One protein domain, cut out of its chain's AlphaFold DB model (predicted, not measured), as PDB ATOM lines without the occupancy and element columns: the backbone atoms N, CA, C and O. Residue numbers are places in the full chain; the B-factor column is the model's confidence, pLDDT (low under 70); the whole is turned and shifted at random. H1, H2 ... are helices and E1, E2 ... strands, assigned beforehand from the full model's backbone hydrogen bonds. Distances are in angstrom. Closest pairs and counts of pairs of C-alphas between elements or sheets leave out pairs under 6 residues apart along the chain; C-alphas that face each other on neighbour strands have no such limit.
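What this domain is: This is residues 2 to 126 of the 497 residues of an uncharacterized protein of Flavobacteriaceae bacterium (UniProt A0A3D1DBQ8). A small, strongly twisted four-stranded sheet, E3 E4 E5 E6, with the short helix H2 packed on it, forms a head; the two-stranded sheet E1 E2 lies away from it, and H1 and H3 stick out. The printed part has 125 residues, with three named helices and six named strands in the order H1 E1 E2 E3 H2 E4 E5 E6 H3. The larger sheet is mixed, the smaller parallel; the class is mixed, helices and strands, with 50 residues in named elements, under half. The whole is extended, with a radius of gyration of the C-alphas of 23.0 A and spans of 79 by 43 by 32 A.

Where its parts are: E4, residues 73 to 78, and E5, residues 97 to 102, each measure 15.7 A. E3 is residues 50 to 52, E6 107 to 110, H2 53 to 58, E1 21 to 23 and E2 32 to 34. H1, residues 2 to 11, measures 15.3 A from C-alpha 2 at (24.238, 19.085, -5.670). H3, residues 114 to 122, measures 12.1 A and ends at (1.975, -36.159, -55.092).

How they stand to each other: E4, E5 and E6 form a meander, each strand the antiparallel neighbour of the one before; N 76 and O 97 are 2.8 A apart, N 109 and O 100 2.8 A. E3 is parallel to E4, with N 51 to O 75 at 2.9 A; E3, H2 and E4 make a strand-helix-strand unit, two parallel strands with a helix between, its crossover right-handed. H2 is on the sheet at a height of 5.5 A, over none of its strands; its closest C-alphas to E4 are Arg 53 and Asp 78, 6.2 A. E1 and E2 are parallel, with N 23 to O 33 at 2.8 A, and E2 is apart from E3. In H2 and H3 every O i to N i+4 pair is within hydrogen-bond range, in H1 4 of 6.

The domain as a whole: The C-alphas of Lys 2 and Tyr 126, the two farthest apart, are 84.8 A apart, and the printed part has no cut. The links E2 to E3, H2 to E4 and E4 to E5 are long. Residues 2 to 17, 38 to 43 and 114 to 126 stand free. The mean pLDDT of the printed part is 76.9, with residues 2 to 6, 10 to 19, 61 to 67, 81 to 87 and 115 to 126 under 70.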
ATOM      1  N   LYS A   2      25.235  20.181  -5.572       55.62
ATOM      2  CA  LYS A   2      24.238  19.085  -5.670       55.62
ATOM      3  C   LYS A   2      23.601  18.887  -7.061       55.62
ATOM      4  O   LYS A   2      23.261  17.769  -7.415       55.62
ATOM      5  N   LYS A   3      23.477  19.950  -7.865       57.81
ATOM      6  CA  LYS A   3      22.854  19.880  -9.201       57.81
ATOM      7  C   LYS A   3      23.757  19.270 -10.285       57.81
ATOM      8  O   LYS A   3      23.237  18.747 -11.255       57.81
ATOM      9  N   VAL A   4      25.082  19.310 -10.117       68.38
ATOM     10  CA  VAL A   4      26.036  18.822 -11.136       68.38
ATOM     11  C   VAL A   4      26.230  17.309 -11.034       68.38
ATOM     12  O   VAL A   4      26.311  16.629 -12.051       68.38
ATOM     13  N   LEU A   5      26.221  16.774  -9.808       64.44
ATOM     14  CA  LEU A   5      26.354  15.337  -9.573       64.44
ATOM     15  C   LEU A   5      25.165  14.558 -10.156       64.44
ATOM     16  O   LEU A   5      25.362  13.533 -10.793       64.44
ATOM     17  N   LEU A   6      23.948  15.100 -10.026       69.19
ATOM     18  CA  LEU A   6      22.729  14.477 -10.548       69.19
ATOM     19  C   LEU A   6      22.765  14.293 -12.075       69.19
ATOM     20  O   LEU A   6      22.316  13.271 -12.582       69.19
ATOM     21  N   VAL A   7      23.321  15.264 -12.805       74.88
ATOM     22  CA  VAL A   7      23.366  15.235 -14.277       74.88
ATOM     23  C   VAL A   7      24.349  14.178 -14.778       74.88
ATOM     24  O   VAL A   7      24.029  13.431 -15.697       74.88
ATOM     25  N   PHE A   8      25.514  14.057 -14.137       70.81
ATOM     26  CA  PHE A   8      26.496  13.034 -14.503       70.81
ATOM     27  C   PHE A   8      26.017  11.617 -14.177       70.81
ATOM     28  O   PHE A   8      26.264  10.699 -14.956       70.81
ATOM     29  N   THR A   9      25.283  11.438 -13.074       70.00
ATOM     30  CA  THR A   9      24.675  10.141 -12.747       70.00
ATOM     31  C   THR A   9      23.555   9.775 -13.724       70.00
ATOM     32  O   THR A   9      23.465   8.614 -14.106       70.00
ATOM     33  N   LEU A  10      22.758  10.747 -14.193       66.88
ATOM     34  CA  LEU A  10      21.712  10.493 -15.193       66.88
ATOM     35  C   LEU A  10      22.272  10.110 -16.571       66.88
ATOM     36  O   LEU A  10      21.656   9.325 -17.288       66.88
ATOM     37  N   MET A  11      23.423  10.664 -16.959       68.38
ATOM     38  CA  MET A  11      23.986  10.437 -18.295       68.38
ATOM     39  C   MET A  11      24.745   9.106 -18.403       68.38
ATOM     40  O   MET A  11      24.830   8.534 -19.485       68.38
ATOM     41  N   ALA A  12      25.239   8.576 -17.280       65.06
ATOM     42  CA  ALA A  12      25.937   7.290 -17.225       65.06
ATOM     43  C   ALA A  12      25.001   6.063 -17.311       65.06
ATOM     44  O   ALA A  12      25.474   4.956 -17.549       65.06
ATOM     45  N   THR A  13      23.683   6.239 -17.144       60.03
ATOM     46  CA  THR A  13      22.689   5.146 -17.138       60.03
ATOM     47  C   THR A  13      21.933   4.961 -18.458       60.03
ATOM     48  O   THR A  13      21.012   4.151 -18.519       60.03
ATOM     49  N   ALA A  14      22.299   5.669 -19.530       60.03
ATOM     50  CA  ALA A  14      21.717   5.463 -20.860       60.03
ATOM     51  C   ALA A  14      22.351   4.235 -21.546       60.03
ATOM     52  O   ALA A  14      23.151   4.350 -22.471       60.03
ATOM     53  N   ILE A  15      22.040   3.043 -21.033       59.84
ATOM     54  CA  ILE A  15      22.520   1.763 -21.564       59.84
ATOM     55  C   ILE A  15      21.694   1.363 -22.794       59.84
ATOM     56  O   ILE A  15      20.478   1.535 -22.824       59.84
ATOM     57  N   PHE A  16      22.386   0.808 -23.789       60.81
ATOM     58  CA  PHE A  16      21.916   0.269 -25.067       60.81
ATOM     59  C   PHE A  16      20.562  -0.461 -25.004       60.81
ATOM     60  O   PHE A  16      20.497  -1.661 -24.729       60.81
ATOM     61  N   VAL A  17      19.479   0.238 -25.345       59.41
ATOM     62  CA  VAL A  17      18.193  -0.398 -25.651       59.41
ATOM     63  C   VAL A  17      18.268  -0.925 -27.083       59.41
ATOM     64  O   VAL A  17      18.502  -0.163 -28.022       59.41
ATOM     65  N   LYS A  18      18.105  -2.238 -27.271       64.31
ATOM     66  CA  LYS A  18      17.957  -2.822 -28.611       64.31
ATOM     67  C   LYS A  18      16.624  -2.343 -29.191       64.31
ATOM     68  O   LYS A  18      15.592  -2.544 -28.562       64.31
ATOM     69  N   SER A  19      16.630  -1.717 -30.371       69.56
ATOM     70  CA  SER A  19      15.417  -1.190 -31.024       69.56
ATOM     71  C   SER A  19      14.588  -2.295 -31.699       69.56
ATOM     72  O   SER A  19      14.312  -2.248 -32.899       69.56
ATOM     73  N   GLN A  20      14.247  -3.341 -30.955       81.94
ATOM     74  CA  GLN A  20      13.288  -4.340 -31.416       81.94
ATOM     75  C   GLN A  20      11.886  -3.759 -31.255       81.94
ATOM     76  O   GLN A  20      11.569  -3.178 -30.217       81.94
ATOM     77  N   VAL A  21      11.062  -3.895 -32.288       85.25
ATOM     78  CA  VAL A  21       9.674  -3.434 -32.261       85.25
ATOM     79  C   VAL A  21       8.779  -4.654 -32.097       85.25
ATOM     80  O   VAL A  21       8.704  -5.505 -32.982       85.25
ATOM     81  N   GLY A  22       8.117  -4.752 -30.948       82.69
ATOM     82  CA  GLY A  22       7.029  -5.698 -30.734       82.69
ATOM     83  C   GLY A  22       5.693  -5.030 -31.041       82.69
ATOM     84  O   GLY A  22       5.416  -3.942 -30.541       82.69
ATOM     85  N   ILE A  23       4.860  -5.669 -31.858       85.44
ATOM     86  CA  ILE A  23       3.445  -5.318 -32.015       85.44
ATOM     87  C   ILE A  23       2.651  -6.450 -31.366       85.44
ATOM     88  O   ILE A  23       2.681  -7.580 -31.843       85.44
ATOM     89  N   GLY A  24       1.987  -6.160 -30.247       81.50
ATOM     90  CA  GLY A  24       1.255  -7.171 -29.473       81.50
ATOM     91  C   GLY A  24       2.123  -8.049 -28.556       81.50
ATOM     92  O   GLY A  24       1.613  -9.007 -27.988       81.50
ATOM     93  N   THR A  25       3.416  -7.736 -28.381       84.94
ATOM     94  CA  THR A  25       4.311  -8.385 -27.402       84.94
ATOM     95  C   THR A  25       5.290  -7.380 -26.804       84.94
ATOM     96  O   THR A  25       5.886  -6.587 -27.533       84.94
ATOM     97  N   ASP A  26       5.499  -7.452 -25.490       84.12
ATOM     98  CA  ASP A  26       6.461  -6.599 -24.777       84.12
ATOM     99  C   ASP A  26       7.886  -7.182 -24.777       84.12
ATOM    100  O   ASP A  26       8.831  -6.529 -24.338       84.12
ATOM    101  N   ASN A  27       8.063  -8.412 -25.274       86.06
ATOM    102  CA  ASN A  27       9.359  -9.092 -25.321       86.06
ATOM    103  C   ASN A  27       9.636  -9.690 -26.716       86.06
ATOM    104  O   ASN A  27       9.625 -10.918 -26.868       86.06
ATOM    105  N   PRO A  28       9.854  -8.839 -27.738       87.81
ATOM    106  CA  PRO A  28      10.084  -9.282 -29.106       87.81
ATOM    107  C   PRO A  28      11.394 -10.078 -29.258       87.81
ATOM    108  O   PRO A  28      12.459  -9.676 -28.792       87.81
ATOM    109  N   LYS A  29      11.328 -11.208 -29.964       87.19
ATOM    110  CA  LYS A  29      12.441 -12.125 -30.267       87.19
ATOM    111  C   LYS A  29      13.082 -11.874 -31.634       87.19
ATOM    112  O   LYS A  29      14.123 -12.456 -31.936       87.19
ATOM    113  N   ALA A  30      12.490 -11.007 -32.448       85.38
ATOM    114  CA  ALA A  30      13.002 -10.574 -33.746       85.38
ATOM    115  C   ALA A  30      13.063  -9.038 -33.820       85.38
ATOM    116  O   ALA A  30      12.540  -8.346 -32.950       85.38
ATOM    117  N   THR A  31      13.707  -8.488 -34.856       86.19
ATOM    118  CA  THR A  31      13.771  -7.027 -35.078       86.19
ATOM    119  C   THR A  31      12.375  -6.403 -35.197       86.19
ATOM    120  O   THR A  31      12.154  -5.298 -34.705       86.19
ATOM    121  N   LEU A  32      11.433  -7.138 -35.792       86.56
ATOM    122  CA  LEU A  32       9.997  -6.882 -35.759       86.56
ATOM    123  C   LEU A  32       9.300  -8.206 -35.434       86.56
ATOM    124  O   LEU A  32       9.480  -9.180 -36.167       86.56
ATOM    125  N   GLU A  33       8.519  -8.248 -34.360       87.19
ATOM    126  CA  GLU A  33       7.645  -9.381 -34.039       87.19
ATOM    127  C   GLU A  33       6.204  -8.885 -33.929       87.19
ATOM    128  O   GLU A  33       5.934  -7.908 -33.231       87.19
ATOM    129  N   VAL A  34       5.284  -9.553 -34.625       88.25
ATOM    130  CA  VAL A  34       3.847  -9.279 -34.549       88.25
ATOM    131  C   VAL A  34       3.172 -10.498 -33.936       88.25
ATOM    132  O   VAL A  34       3.214 -11.581 -34.518       88.25
ATOM    133  N   VAL A  35       2.574 -10.323 -32.761       85.31
ATOM    134  CA  VAL A  35       1.864 -11.376 -32.026       85.31
ATOM    135  C   VAL A  35       0.372 -11.053 -32.030       85.31
ATOM    136  O   VAL A  35      -0.022  -9.927 -31.733       85.31
ATOM    137  N   GLY A  36      -0.457 -12.033 -32.401       85.75
ATOM    138  CA  GLY A  36      -1.915 -11.883 -32.396       85.75
ATOM    139  C   GLY A  36      -2.487 -11.775 -30.980       85.75
ATOM    140  O   GLY A  36      -1.928 -12.330 -30.032       85.75
ATOM    141  N   ALA A  37      -3.624 -11.096 -30.840       82.38
ATOM    142  CA  ALA A  37      -4.340 -10.976 -29.575       82.38
ATOM    143  C   ALA A  37      -4.952 -12.310 -29.099       82.38
ATOM    144  O   ALA A  37      -5.195 -12.465 -27.903       82.38
ATOM    145  N   ASN A  38      -5.157 -13.287 -29.998       72.94
ATOM    146  CA  ASN A  38      -5.620 -14.651 -29.686       72.94
ATOM    147  C   ASN A  38      -6.962 -14.704 -28.922       72.94
ATOM    148  O   ASN A  38      -7.166 -15.557 -28.056       72.94
ATOM    149  N   THR A  39      -7.898 -13.808 -29.246       80.38
ATOM    150  CA  THR A  39      -9.268 -13.839 -28.707       80.38
ATOM    151  C   THR A  39     -10.267 -14.237 -29.789       80.38
ATOM    152  O   THR A  39     -10.050 -13.976 -30.967       80.38
ATOM    153  N   ALA A  40     -11.397 -14.840 -29.407       72.44
ATOM    154  CA  ALA A  40     -12.398 -15.338 -30.360       72.44
ATOM    155  C   ALA A  40     -13.033 -14.245 -31.251       72.44
ATOM    156  O   ALA A  40     -13.703 -14.564 -32.229       72.44
ATOM    157  N   THR A  41     -12.841 -12.967 -30.914       80.62
ATOM    158  CA  THR A  41     -13.415 -11.813 -31.618       80.62
ATOM    159  C   THR A  41     -12.365 -10.870 -32.206       80.62
ATOM    160  O   THR A  41     -12.742  -9.884 -32.838       80.62
ATOM    161  N   SER A  42     -11.065 -11.118 -31.999       80.25
ATOM    162  CA  SER A  42     -10.008 -10.295 -32.594       80.25
ATOM    163  C   SER A  42      -9.708 -10.760 -34.015       80.25
ATOM    164  O   SER A  42      -9.466 -11.937 -34.268       80.25
ATOM    165  N   ILE A  43      -9.709  -9.817 -34.956       78.69
ATOM    166  CA  ILE A  43      -9.177 -10.045 -36.301       78.69
ATOM    167  C   ILE A  43      -7.683  -9.724 -36.237       78.69
ATOM    168  O   ILE A  43      -7.291  -8.563 -36.329       78.69
ATOM    169  N   ASP A  44      -6.860 -10.751 -36.044       83.12
ATOM    170  CA  ASP A  44      -5.403 -10.628 -36.027       83.12
ATOM    171  C   ASP A  44      -4.841 -10.823 -37.445       83.12
ATOM    172  O   ASP A  44      -5.171 -11.792 -38.129       83.12
ATOM    173  N   GLY A  45      -3.983  -9.915 -37.916       81.44
ATOM    174  CA  GLY A  45      -3.346 -10.060 -39.225       81.44
ATOM    175  C   GLY A  45      -2.495  -8.865 -39.645       81.44
ATOM    176  O   GLY A  45      -2.560  -7.789 -39.056       81.44
ATOM    177  N   ILE A  46      -1.702  -9.059 -40.700       86.44
ATOM    178  CA  ILE A  46      -0.948  -7.995 -41.369       86.44
ATOM    179  C   ILE A  46      -1.546  -7.811 -42.761       86.44
ATOM    180  O   ILE A  46      -1.538  -8.735 -43.577       86.44
ATOM    181  N   VAL A  47      -2.065  -6.615 -43.045       87.44
ATOM    182  CA  VAL A  47      -2.546  -6.279 -44.390       87.44
ATOM    183  C   VAL A  47      -1.343  -5.941 -45.266       87.44
ATOM    184  O   VAL A  47      -0.726  -4.889 -45.128       87.44
ATOM    185  N   ILE A  48      -1.011  -6.858 -46.169       90.56
ATOM    186  CA  ILE A  48       0.025  -6.666 -47.188       90.56
ATOM    187  C   ILE A  48      -0.468  -5.660 -48.248       90.56
ATOM    188  O   ILE A  48      -1.663  -5.671 -48.567       90.56
ATOM    189  N   PRO A  49       0.414  -4.811 -48.821       92.06
ATOM    190  CA  PRO A  49       0.039  -3.896 -49.895       92.06
ATOM    191  C   PRO A  49      -0.659  -4.615 -51.052       92.06
ATOM    192  O   PRO A  49      -0.135  -5.594 -51.594       92.06
ATOM    193  N   ARG A  50      -1.834  -4.104 -51.426       94.06
ATOM    194  CA  ARG A  50      -2.611  -4.583 -52.570       94.06
ATOM    195  C   ARG A  50      -2.337  -3.705 -53.784       94.06
ATOM    196  O   ARG A  50      -2.408  -2.481 -53.672       94.06
ATOM    197  N   ILE A  51      -1.962  -4.314 -54.903       90.38
ATOM    198  CA  ILE A  51      -1.594  -3.605 -56.134       90.38
ATOM    199  C   ILE A  51      -2.163  -4.319 -57.363       90.38
ATOM    200  O   ILE A  51      -2.288  -5.537 -57.375       90.38
ATOM    201  N   SER A  52      -2.411  -3.592 -58.451       90.00
ATOM    202  CA  SER A  52      -2.777  -4.219 -59.728       90.00
ATOM    203  C   SER A  52      -1.559  -4.800 -60.458       90.00
ATOM    204  O   SER A  52      -0.420  -4.367 -60.246       90.00
ATOM    205  N   ARG A  53      -1.787  -5.723 -61.405       87.75
ATOM    206  CA  ARG A  53      -0.747  -6.240 -62.322       87.75
ATOM    207  C   ARG A  53       0.003  -5.104 -63.029       87.75
ATOM    208  O   ARG A  53       1.229  -5.135 -63.106       87.75
ATOM    209  N   LYS A  54      -0.712  -4.060 -63.471       84.81
ATOM    210  CA  LYS A  54      -0.128  -2.838 -64.054       84.81
ATOM    211  C   LYS A  54       0.869  -2.183 -63.100       84.81
ATOM    212  O   LYS A  54       1.995  -1.886 -63.486       84.81
ATOM    213  N   LYS A  55       0.468  -1.988 -61.841       86.31
ATOM    214  CA  LYS A  55       1.327  -1.377 -60.826       86.31
ATOM    215  C   LYS A  55       2.551  -2.243 -60.528       86.31
ATOM    216  O   LYS A  55       3.632  -1.693 -60.357       86.31
ATOM    217  N   ALA A  56       2.408  -3.568 -60.517       87.06
ATOM    218  CA  ALA A  56       3.523  -4.497 -60.329       87.06
ATOM    219  C   ALA A  56       4.573  -4.400 -61.456       87.06
ATOM    220  O   ALA A  56       5.772  -4.480 -61.179       87.06
ATOM    221  N   ILE A  57       4.141  -4.186 -62.705       82.69
ATOM    222  CA  ILE A  57       5.025  -3.905 -63.850       82.69
ATOM    223  C   ILE A  57       5.723  -2.552 -63.654       82.69
ATOM    224  O   ILE A  57       6.950  -2.471 -63.698       82.69
ATOM    225  N   ASP A  58       4.947  -1.505 -63.361       81.06
ATOM    226  CA  ASP A  58       5.460  -0.138 -63.216       81.06
ATOM    227  C   ASP A  58       6.434   0.013 -62.035       81.06
ATOM    228  O   ASP A  58       7.345   0.835 -62.089       81.06
ATOM    229  N   MET A  59       6.262  -0.775 -60.966       81.31
ATOM    230  CA  MET A  59       7.141  -0.765 -59.789       81.31
ATOM    231  C   MET A  59       8.581  -1.165 -60.107       81.31
ATOM    232  O   MET A  59       9.488  -0.770 -59.379       81.31
ATOM    233  N   VAL A  60       8.796  -1.947 -61.164       74.69
ATOM    234  CA  VAL A  60      10.130  -2.433 -61.535       74.69
ATOM    235  C   VAL A  60      10.791  -1.546 -62.591       74.69
ATOM    236  O   VAL A  60      12.021  -1.517 -62.634       74.69
ATOM    237  N   GLY A  61      10.009  -0.745 -63.330       63.44
ATOM    238  CA  GLY A  61      10.505   0.242 -64.297       63.44
ATOM    239  C   GLY A  61      11.342  -0.364 -65.432       63.44
ATOM    240  O   GLY A  61      11.479  -1.582 -65.531       63.44
ATOM    241  N   ASP A  62      11.890   0.491 -66.308       57.31
ATOM    242  CA  ASP A  62      12.875   0.079 -67.321       57.31
ATOM    243  C   ASP A  62      14.004  -0.728 -66.658       57.31
ATOM    244  O   ASP A  62      14.409  -0.438 -65.528       57.31
ATOM    245  N   ILE A  63      14.501  -1.746 -67.362       55.16
ATOM    246  CA  ILE A  63      15.258  -2.906 -66.861       55.16
ATOM    247  C   ILE A  63      16.559  -2.543 -66.110       55.16
ATOM    248  O   ILE A  63      17.195  -3.403 -65.504       55.16
ATOM    249  N   ASN A  64      16.929  -1.259 -66.121       54.34
ATOM    250  CA  ASN A  64      18.137  -0.674 -65.550       54.34
ATOM    251  C   ASN A  64      17.901   0.197 -64.291       54.34
ATOM    252  O   ASN A  64      18.863   0.759 -63.773       54.34
ATOM    253  N   SER A  65      16.666   0.326 -63.778       57.25
ATOM    254  CA  SER A  65      16.340   1.171 -62.606       57.25
ATOM    255  C   SER A  65      15.448   0.474 -61.562       57.25
ATOM    256  O   SER A  65      14.568   1.089 -60.952       57.25
ATOM    257  N   THR A  66      15.660  -0.821 -61.332       60.38
ATOM    258  CA  THR A  66      14.872  -1.590 -60.361       60.38
ATOM    259  C   THR A  66      15.175  -1.177 -58.914       60.38
ATOM    260  O   THR A  66      16.217  -1.525 -58.362       60.38
ATOM    261  N   ILE A  67      14.220  -0.491 -58.280       68.31
ATOM    262  CA  ILE A  67      14.240  -0.105 -56.853       68.31
ATOM    263  C   ILE A  67      13.560  -1.127 -55.926       68.31
ATOM    264  O   ILE A  67      13.560  -0.954 -54.710       68.31
ATOM    265  N   VAL A  68      12.941  -2.175 -56.479       83.62
ATOM    266  CA  VAL A  68      12.238  -3.184 -55.675       83.62
ATOM    267  C   VAL A  68      13.254  -4.138 -55.058       83.62
ATOM    268  O   VAL A  68      14.006  -4.817 -55.763       83.62
ATOM    269  N   GLU A  69      13.265  -4.209 -53.730       86.75
ATOM    270  CA  GLU A  69      14.150  -5.120 -53.018       86.75
ATOM    271  C   GLU A  69      13.694  -6.574 -53.134       86.75
ATOM    272  O   GLU A  69      12.503  -6.887 -53.259       86.75
ATOM    273  N   ASN A  70      14.669  -7.485 -53.098       88.62
ATOM    274  CA  ASN A  70      14.387  -8.916 -53.106       88.62
ATOM    275  C   ASN A  70      13.496  -9.282 -51.909       88.62
ATOM    276  O   ASN A  70      13.684  -8.756 -50.815       88.62
ATOM    277  N   SER A  71      12.545 -10.193 -52.115       88.88
ATOM    278  CA  SER A  71      11.569 -10.617 -51.098       88.88
ATOM    279  C   SER A  71      10.528  -9.560 -50.703       88.88
ATOM    280  O   SER A  71       9.820  -9.751 -49.716       88.88
ATOM    281  N   THR A  72      10.355  -8.491 -51.491       91.50
ATOM    282  CA  THR A  72       9.183  -7.606 -51.365       91.50
ATOM    283  C   THR A  72       7.902  -8.419 -51.581       91.50
ATOM    284  O   THR A  72       7.752  -9.019 -52.644       91.50
ATOM    285  N   LEU A  73       6.998  -8.445 -50.595       92.62
ATOM    286  CA  LEU A  73       5.729  -9.180 -50.633       92.62
ATOM    287  C   LEU A  73       4.568  -8.236 -50.970       92.62
ATOM    288  O   LEU A  73       4.399  -7.200 -50.328       92.62
ATOM    289  N   VAL A  74       3.752  -8.622 -51.947       92.94
ATOM    290  CA  VAL A  74       2.544  -7.895 -52.365       92.94
ATOM    291  C   VAL A  74       1.387  -8.863 -52.584       92.94
ATOM    292  O   VAL A  74       1.597 -10.054 -52.835       92.94
ATOM    293  N   TYR A  75       0.163  -8.352 -52.513       93.50
ATOM    294  CA  TYR A  75      -1.026  -9.054 -52.981       93.50
ATOM    295  C   TYR A  75      -1.510  -8.393 -54.271       93.50
ATOM    296  O   TYR A  75      -1.768  -7.192 -54.291       93.50
ATOM    297  N   ILE A  76      -1.609  -9.158 -55.352       91.75
ATOM    298  CA  ILE A  76      -2.132  -8.658 -56.620       91.75
ATOM    299  C   ILE A  76      -3.628  -8.921 -56.650       91.75
ATOM    300  O   ILE A  76      -4.020 -10.083 -56.689       91.75
ATOM    301  N   ASP A  77      -4.437  -7.863 -56.591       92.69
ATOM    302  CA  ASP A  77      -5.902  -7.924 -56.468       92.69
ATOM    303  C   ASP A  77      -6.652  -7.723 -57.790       92.69
ATOM    304  O   ASP A  77      -7.824  -8.083 -57.889       92.69
ATOM    305  N   ASP A  78      -5.966  -7.218 -58.814       90.06
ATOM    306  CA  ASP A  78      -6.520  -7.024 -60.149       90.06
ATOM    307  C   ASP A  78      -5.517  -7.416 -61.242       90.06
ATOM    308  O   ASP A  78      -4.369  -6.956 -61.282       90.06
ATOM    309  N   ILE A  79      -5.982  -8.274 -62.148       87.19
ATOM    310  CA  ILE A  79      -5.243  -8.802 -63.295       87.19
ATOM    311  C   ILE A  79      -5.828  -8.369 -64.645       87.19
ATOM    312  O   ILE A  79      -5.349  -8.793 -65.698       87.19
ATOM    313  N   THR A  80      -6.886  -7.563 -64.641       82.56
ATOM    314  CA  THR A  80      -7.585  -7.164 -65.861       82.56
ATOM    315  C   THR A  80      -6.739  -6.211 -66.720       82.56
ATOM    316  O   THR A  80      -5.919  -5.438 -66.225       82.56
ATOM    317  N   GLY A  81      -6.896  -6.298 -68.047       66.50
ATOM    318  CA  GLY A  81      -6.295  -5.356 -69.005       66.50
ATOM    319  C   GLY A  81      -4.887  -5.677 -69.529       66.50
ATOM    320  O   GLY A  81      -4.413  -4.953 -70.397       66.50
ATOM    321  N   TYR A  82      -4.236  -6.751 -69.070       65.50
ATOM    322  CA  TYR A  82      -2.920  -7.200 -69.562       65.50
ATOM    323  C   TYR A  82      -2.901  -8.727 -69.686       65.50
ATOM    324  O   TYR A  82      -3.385  -9.401 -68.783       65.50
ATOM    325  N   VAL A  83      -2.381  -9.289 -70.779       60.72
ATOM    326  CA  VAL A  83      -2.369 -10.744 -71.048       60.72
ATOM    327  C   VAL A  83      -1.011 -11.368 -70.712       60.72
ATOM    328  O   VAL A  83       0.030 -10.745 -70.881       60.72
ATOM    329  N   SER A  84      -1.016 -12.623 -70.251       55.03
ATOM    330  CA  SER A  84       0.149 -13.393 -69.766       55.03
ATOM    331  C   SER A  84       1.224 -13.713 -70.821       55.03
ATOM    332  O   SER A  84       2.157 -14.464 -70.550       55.03
ATOM    333  N   THR A  85       1.114 -13.155 -72.026       53.84
ATOM    334  CA  THR A  85       2.098 -13.300 -73.108       53.84
ATOM    335  C   THR A  85       3.250 -12.295 -73.018       53.84
ATOM    336  O   THR A  85       4.200 -12.397 -73.791       53.84
ATOM    337  N   ASP A  86       3.198 -11.344 -72.081       58.22
ATOM    338  CA  ASP A  86       4.241 -10.335 -71.909       58.22
ATOM    339  C   ASP A  86       5.498 -10.952 -71.266       58.22
ATOM    340  O   ASP A  86       5.519 -11.324 -70.091       58.22
ATOM    341  N   THR A  87       6.584 -11.054 -72.036       57.06
ATOM    342  CA  THR A  87       7.894 -11.630 -71.664       57.06
ATOM    343  C   THR A  87       8.700 -10.763 -70.680       57.06
ATOM    344  O   THR A  87       9.906 -10.575 -70.832       57.06
ATOM    345  N   GLY A  88       8.057 -10.249 -69.627       73.12
ATOM    346  CA  GLY A  88       8.634  -9.282 -68.689       73.12
ATOM    347  C   GLY A  88       8.501  -9.644 -67.206       73.12
ATOM    348  O   GLY A  88       8.363 -10.801 -66.815       73.12
ATOM    349  N   VAL A  89       8.550  -8.609 -66.367       77.94
ATOM    350  CA  VAL A  89       8.581  -8.671 -64.893       77.94
ATOM    351  C   VAL A  89       7.344  -9.354 -64.289       77.94
ATOM    352  O   VAL A  89       7.437 -10.016 -63.255       77.94
ATOM    353  N   ALA A  90       6.182  -9.210 -64.931       77.94
ATOM    354  CA  ALA A  90       4.910  -9.777 -64.485       77.94
ATOM    355  C   ALA A  90       4.469 -11.002 -65.308       77.94
ATOM    356  O   ALA A  90       3.300 -11.371 -65.256       77.94
ATOM    357  N   SER A  91       5.386 -11.653 -66.037       80.38
ATOM    358  CA  SER A  91       5.062 -12.807 -66.898       80.38
ATOM    359  C   SER A  91       4.431 -13.986 -66.147       80.38
ATOM    360  O   SER A  91       3.796 -14.836 -66.751       80.38
ATOM    361  N   GLU A  92       4.646 -14.066 -64.832       81.06
ATOM    362  CA  GLU A  92       4.115 -15.119 -63.952       81.06
ATOM    363  C   GLU A  92       2.979 -14.620 -63.051       81.06
ATOM    364  O   GLU A  92       2.494 -15.359 -62.201       81.06
ATOM    365  N   VAL A  93       2.554 -13.365 -63.216       86.62
ATOM    366  CA  VAL A  93       1.353 -12.841 -62.573       86.62
ATOM    367  C   VAL A  93       0.198 -13.177 -63.492       86.62
ATOM    368  O   VAL A  93      -0.158 -12.352 -64.318       86.62
ATOM    369  N   ASP A  94      -0.386 -14.364 -63.397       85.38
ATOM    370  CA  ASP A  94      -1.506 -14.824 -64.236       85.38
ATOM    371  C   ASP A  94      -2.849 -14.832 -63.482       85.38
ATOM    372  O   ASP A  94      -3.898 -14.635 -64.093       85.38
ATOM    373  N   VAL A  95      -2.797 -14.915 -62.152       87.06
ATOM    374  CA  VAL A  95      -3.948 -14.942 -61.243       87.06
ATOM    375  C   VAL A  95      -3.799 -13.933 -60.098       87.06
ATOM    376  O   VAL A  95      -2.689 -13.569 -59.706       87.06
ATOM    377  N   VAL A  96      -4.922 -13.484 -59.539       88.94
ATOM    378  CA  VAL A  96      -4.966 -12.737 -58.270       88.94
ATOM    379  C   VAL A  96      -4.346 -13.583 -57.148       88.94
ATOM    380  O   VAL A  96      -4.637 -14.774 -57.040       88.94
ATOM    381  N   GLY A  97      -3.479 -13.002 -56.316       90.50
ATOM    382  CA  GLY A  97      -2.797 -13.755 -55.257       90.50
ATOM    383  C   GLY A  97      -1.570 -13.069 -54.660       90.50
ATOM    384  O   GLY A  97      -1.283 -11.911 -54.950       90.50
ATOM    385  N   PHE A  98      -0.838 -13.788 -53.806       92.00
ATOM    386  CA  PHE A  98       0.396 -13.287 -53.198       92.00
ATOM    387  C   PHE A  98       1.615 -13.508 -54.094       92.00
ATOM    388  O   PHE A  98       1.813 -14.595 -54.642       92.00
ATOM    389  N   TYR A  99       2.471 -12.489 -54.174       92.12
ATOM    390  CA  TYR A  99       3.692 -12.504 -54.973       92.12
ATOM    391  C   TYR A  99       4.875 -11.935 -54.193       92.12
ATOM    392  O   TYR A  99       4.746 -10.942 -53.477       92.12
ATOM    393  N   LEU A 100       6.047 -12.539 -54.383       93.31
ATOM    394  CA  LEU A 100       7.330 -12.020 -53.911       93.31
ATOM    395  C   LEU A 100       8.163 -11.531 -55.088       93.31
ATOM    396  O   LEU A 100       8.244 -12.200 -56.120       93.31
ATOM    397  N   TYR A 101       8.849 -10.407 -54.927       91.12
ATOM    398  CA  TYR A 101       9.820  -9.980 -55.924       91.12
ATOM    399  C   TYR A 101      11.102 -10.813 -55.827       91.12
ATOM    400  O   TYR A 101      11.748 -10.854 -54.777       91.12
ATOM    401  N   LYS A 102      11.492 -11.469 -56.927       89.81
ATOM    402  CA  LYS A 102      12.750 -12.218 -57.028       89.81
ATOM    403  C   LYS A 102      13.735 -11.443 -57.894       89.81
ATOM    404  O   LYS A 102      13.697 -11.536 -59.123       89.81
ATOM    405  N   LYS A 103      14.668 -10.744 -57.245       85.94
ATOM    406  CA  LYS A 103      15.657  -9.874 -57.905       85.94
ATOM    407  C   LYS A 103      16.546 -10.638 -58.889       85.94
ATOM    408  O   LYS A 103      16.815 -10.146 -59.971       85.94
ATOM    409  N   SER A 104      16.925 -11.882 -58.574       84.44
ATOM    410  CA  SER A 104      17.758 -12.713 -59.463       84.44
ATOM    411  C   SER A 104      17.067 -13.125 -60.769       84.44
ATOM    412  O   SER A 104      17.732 -13.574 -61.692       84.44
ATOM    413  N   ALA A 105      15.734 -13.061 -60.816       83.25
ATOM    414  CA  ALA A 105      14.935 -13.390 -61.993       83.25
ATOM    415  C   ALA A 105      14.281 -12.144 -62.611       83.25
ATOM    416  O   ALA A 105      13.566 -12.283 -63.598       83.25
ATOM    417  N   SER A 106      14.483 -10.966 -62.003       83.69
ATOM    418  CA  SER A 106      13.830  -9.691 -62.326       83.69
ATOM    419  C   SER A 106      12.309  -9.795 -62.484       83.69
ATOM    420  O   SER A 106      11.722  -9.153 -63.353       83.69
ATOM    421  N   LYS A 107      11.661 -10.636 -61.668       87.44
ATOM    422  CA  LYS A 107      10.249 -11.012 -61.836       87.44
ATOM    423  C   LYS A 107       9.513 -11.156 -60.511       87.44
ATOM    424  O   LYS A 107      10.104 -11.524 -59.492       87.44
ATOM    425  N   TRP A 108       8.204 -10.932 -60.558       89.75
ATOM    426  CA  TRP A 108       7.280 -11.316 -59.495       89.75
ATOM    427  C   TRP A 108       7.044 -12.826 -59.540       89.75
ATOM    428  O   TRP A 108       6.634 -13.364 -60.565       89.75
ATOM    429  N   LYS A 109       7.324 -13.510 -58.429       90.31
ATOM    430  CA  LYS A 109       7.110 -14.948 -58.254       90.31
ATOM    431  C   LYS A 109       5.865 -15.184 -57.418       90.31
ATOM    432  O   LYS A 109       5.788 -14.695 -56.290       90.31
ATOM    433  N   LYS A 110       4.918 -15.940 -57.972       89.44
ATOM    434  CA  LYS A 110       3.713 -16.362 -57.257       89.44
ATOM    435  C   LYS A 110       4.109 -17.224 -56.058       89.44
ATOM    436  O   LYS A 110       4.955 -18.111 -56.186       89.44
ATOM    437  N   LEU A 111       3.501 -16.969 -54.904       86.81
ATOM    438  CA  LEU A 111       3.531 -17.923 -53.802       86.81
ATOM    439  C   LEU A 111       2.559 -19.064 -54.124       86.81
ATOM    440  O   LEU A 111       1.388 -18.781 -54.392       86.81
ATOM    441  N   PRO A 112       3.022 -20.324 -54.143       80.38
ATOM    442  CA  PRO A 112       2.158 -21.440 -54.488       80.38
ATOM    443  C   PRO A 112       1.061 -21.587 -53.431       80.38
ATOM    444  O   PRO A 112       1.314 -21.426 -52.233       80.38
ATOM    445  N   ASP A 113      -0.158 -21.875 -53.877       76.56
ATOM    446  CA  ASP A 113      -1.237 -22.263 -52.972       76.56
ATOM    447  C   ASP A 113      -1.078 -23.730 -52.521       76.56
ATOM    448  O   ASP A 113      -0.249 -24.485 -53.039       76.56
ATOM    449  N   TYR A 114      -1.837 -24.125 -51.494       71.25
ATOM    450  CA  TYR A 114      -1.757 -25.469 -50.911       71.25
ATOM    451  C   TYR A 114      -2.005 -26.573 -51.948       71.25
ATOM    452  O   TYR A 114      -1.322 -27.597 -51.919       71.25
ATOM    453  N   ASP A 115      -2.933 -26.354 -52.878       69.44
ATOM    454  CA  ASP A 115      -3.284 -27.334 -53.903       69.44
ATOM    455  C   ASP A 115      -2.148 -27.483 -54.932       69.44
ATOM    456  O   ASP A 115      -1.767 -28.603 -55.268       69.44
ATOM    457  N   GLN A 116      -1.492 -26.382 -55.315       66.19
ATOM    458  CA  GLN A 116      -0.306 -26.388 -56.179       66.19
ATOM    459  C   GLN A 116       0.900 -27.106 -55.546       66.19
ATOM    460  O   GLN A 116       1.649 -27.794 -56.241       66.19
ATOM    461  N   VAL A 117       1.104 -26.985 -54.229       69.12
ATOM    462  CA  VAL A 117       2.177 -27.710 -53.514       69.12
ATOM    463  C   VAL A 117       1.831 -29.190 -53.341       69.12
ATOM    464  O   VAL A 117       2.705 -30.050 -53.461       69.12
ATOM    465  N   LYS A 118       0.560 -29.506 -53.082       68.06
ATOM    466  CA  LYS A 118       0.067 -30.881 -52.960       68.06
ATOM    467  C   LYS A 118       0.243 -31.660 -54.264       68.06
ATOM    468  O   LYS A 118       0.669 -32.816 -54.217       68.06
ATOM    469  N   ASP A 119      -0.007 -31.032 -55.408       60.00
ATOM    470  CA  ASP A 119       0.216 -31.645 -56.720       60.00
ATOM    471  C   ASP A 119       1.711 -31.898 -56.976       60.00
ATOM    472  O   ASP A 119       2.092 -33.017 -57.315       60.00
ATOM    473  N   LEU A 120       2.591 -30.939 -56.660       62.16
ATOM    474  CA  LEU A 120       4.051 -31.103 -56.786       62.16
ATOM    475  C   LEU A 120       4.636 -32.228 -55.909       62.16
ATOM    476  O   LEU A 120       5.624 -32.857 -56.287       62.16
ATOM    477  N   VAL A 121       4.056 -32.484 -54.732       59.53
ATOM    478  CA  VAL A 121       4.508 -33.544 -53.810       59.53
ATOM    479  C   VAL A 121       3.881 -34.903 -54.148       59.53
ATOM    480  O   VAL A 121       4.510 -35.941 -53.936       59.53
ATOM    481  N   SER A 122       2.667 -34.922 -54.704       55.53
ATOM    482  CA  SER A 122       1.975 -36.159 -55.092       55.53
ATOM    483  C   SER A 122       2.408 -36.714 -56.458       55.53
ATOM    484  O   SER A 122       2.332 -37.927 -56.663       55.53
ATOM    485  N   ASP A 123       2.968 -35.883 -57.344       52.19
ATOM    486  CA  ASP A 123       3.471 -36.297 -58.664       52.19
ATOM    487  C   ASP A 123       4.763 -37.145 -58.627       52.19
ATOM    488  O   ASP A 123       5.113 -37.788 -59.617       52.19
ATOM    489  N   ASN A 124       5.455 -37.219 -57.484       47.47
ATOM    490  CA  ASN A 124       6.729 -37.941 -57.341       47.47
ATOM    491  C   ASN A 124       6.600 -39.424 -56.931       47.47
ATOM    492  O   ASN A 124       7.602 -40.039 -56.561       47.47
ATOM    493  N   THR A 125       5.404 -40.030 -56.968       45.81
ATOM    494  CA  THR A 125       5.211 -41.410 -56.457       45.81
ATOM    495  C   THR A 125       4.518 -42.408 -57.386       45.81
ATOM    496  O   THR A 125       4.284 -43.544 -56.971       45.81
ATOM    497  N   TYR A 126       4.286 -42.084 -58.661       44.53
ATOM    498  CA  TYR A 126       3.735 -43.058 -59.613       44.53
ATOM    499  C   TYR A 126       4.588 -43.181 -60.876       44.53
ATOM    500  O   TYR A 126       4.994 -42.191 -61.477       44.53
TER     501      TYR A 126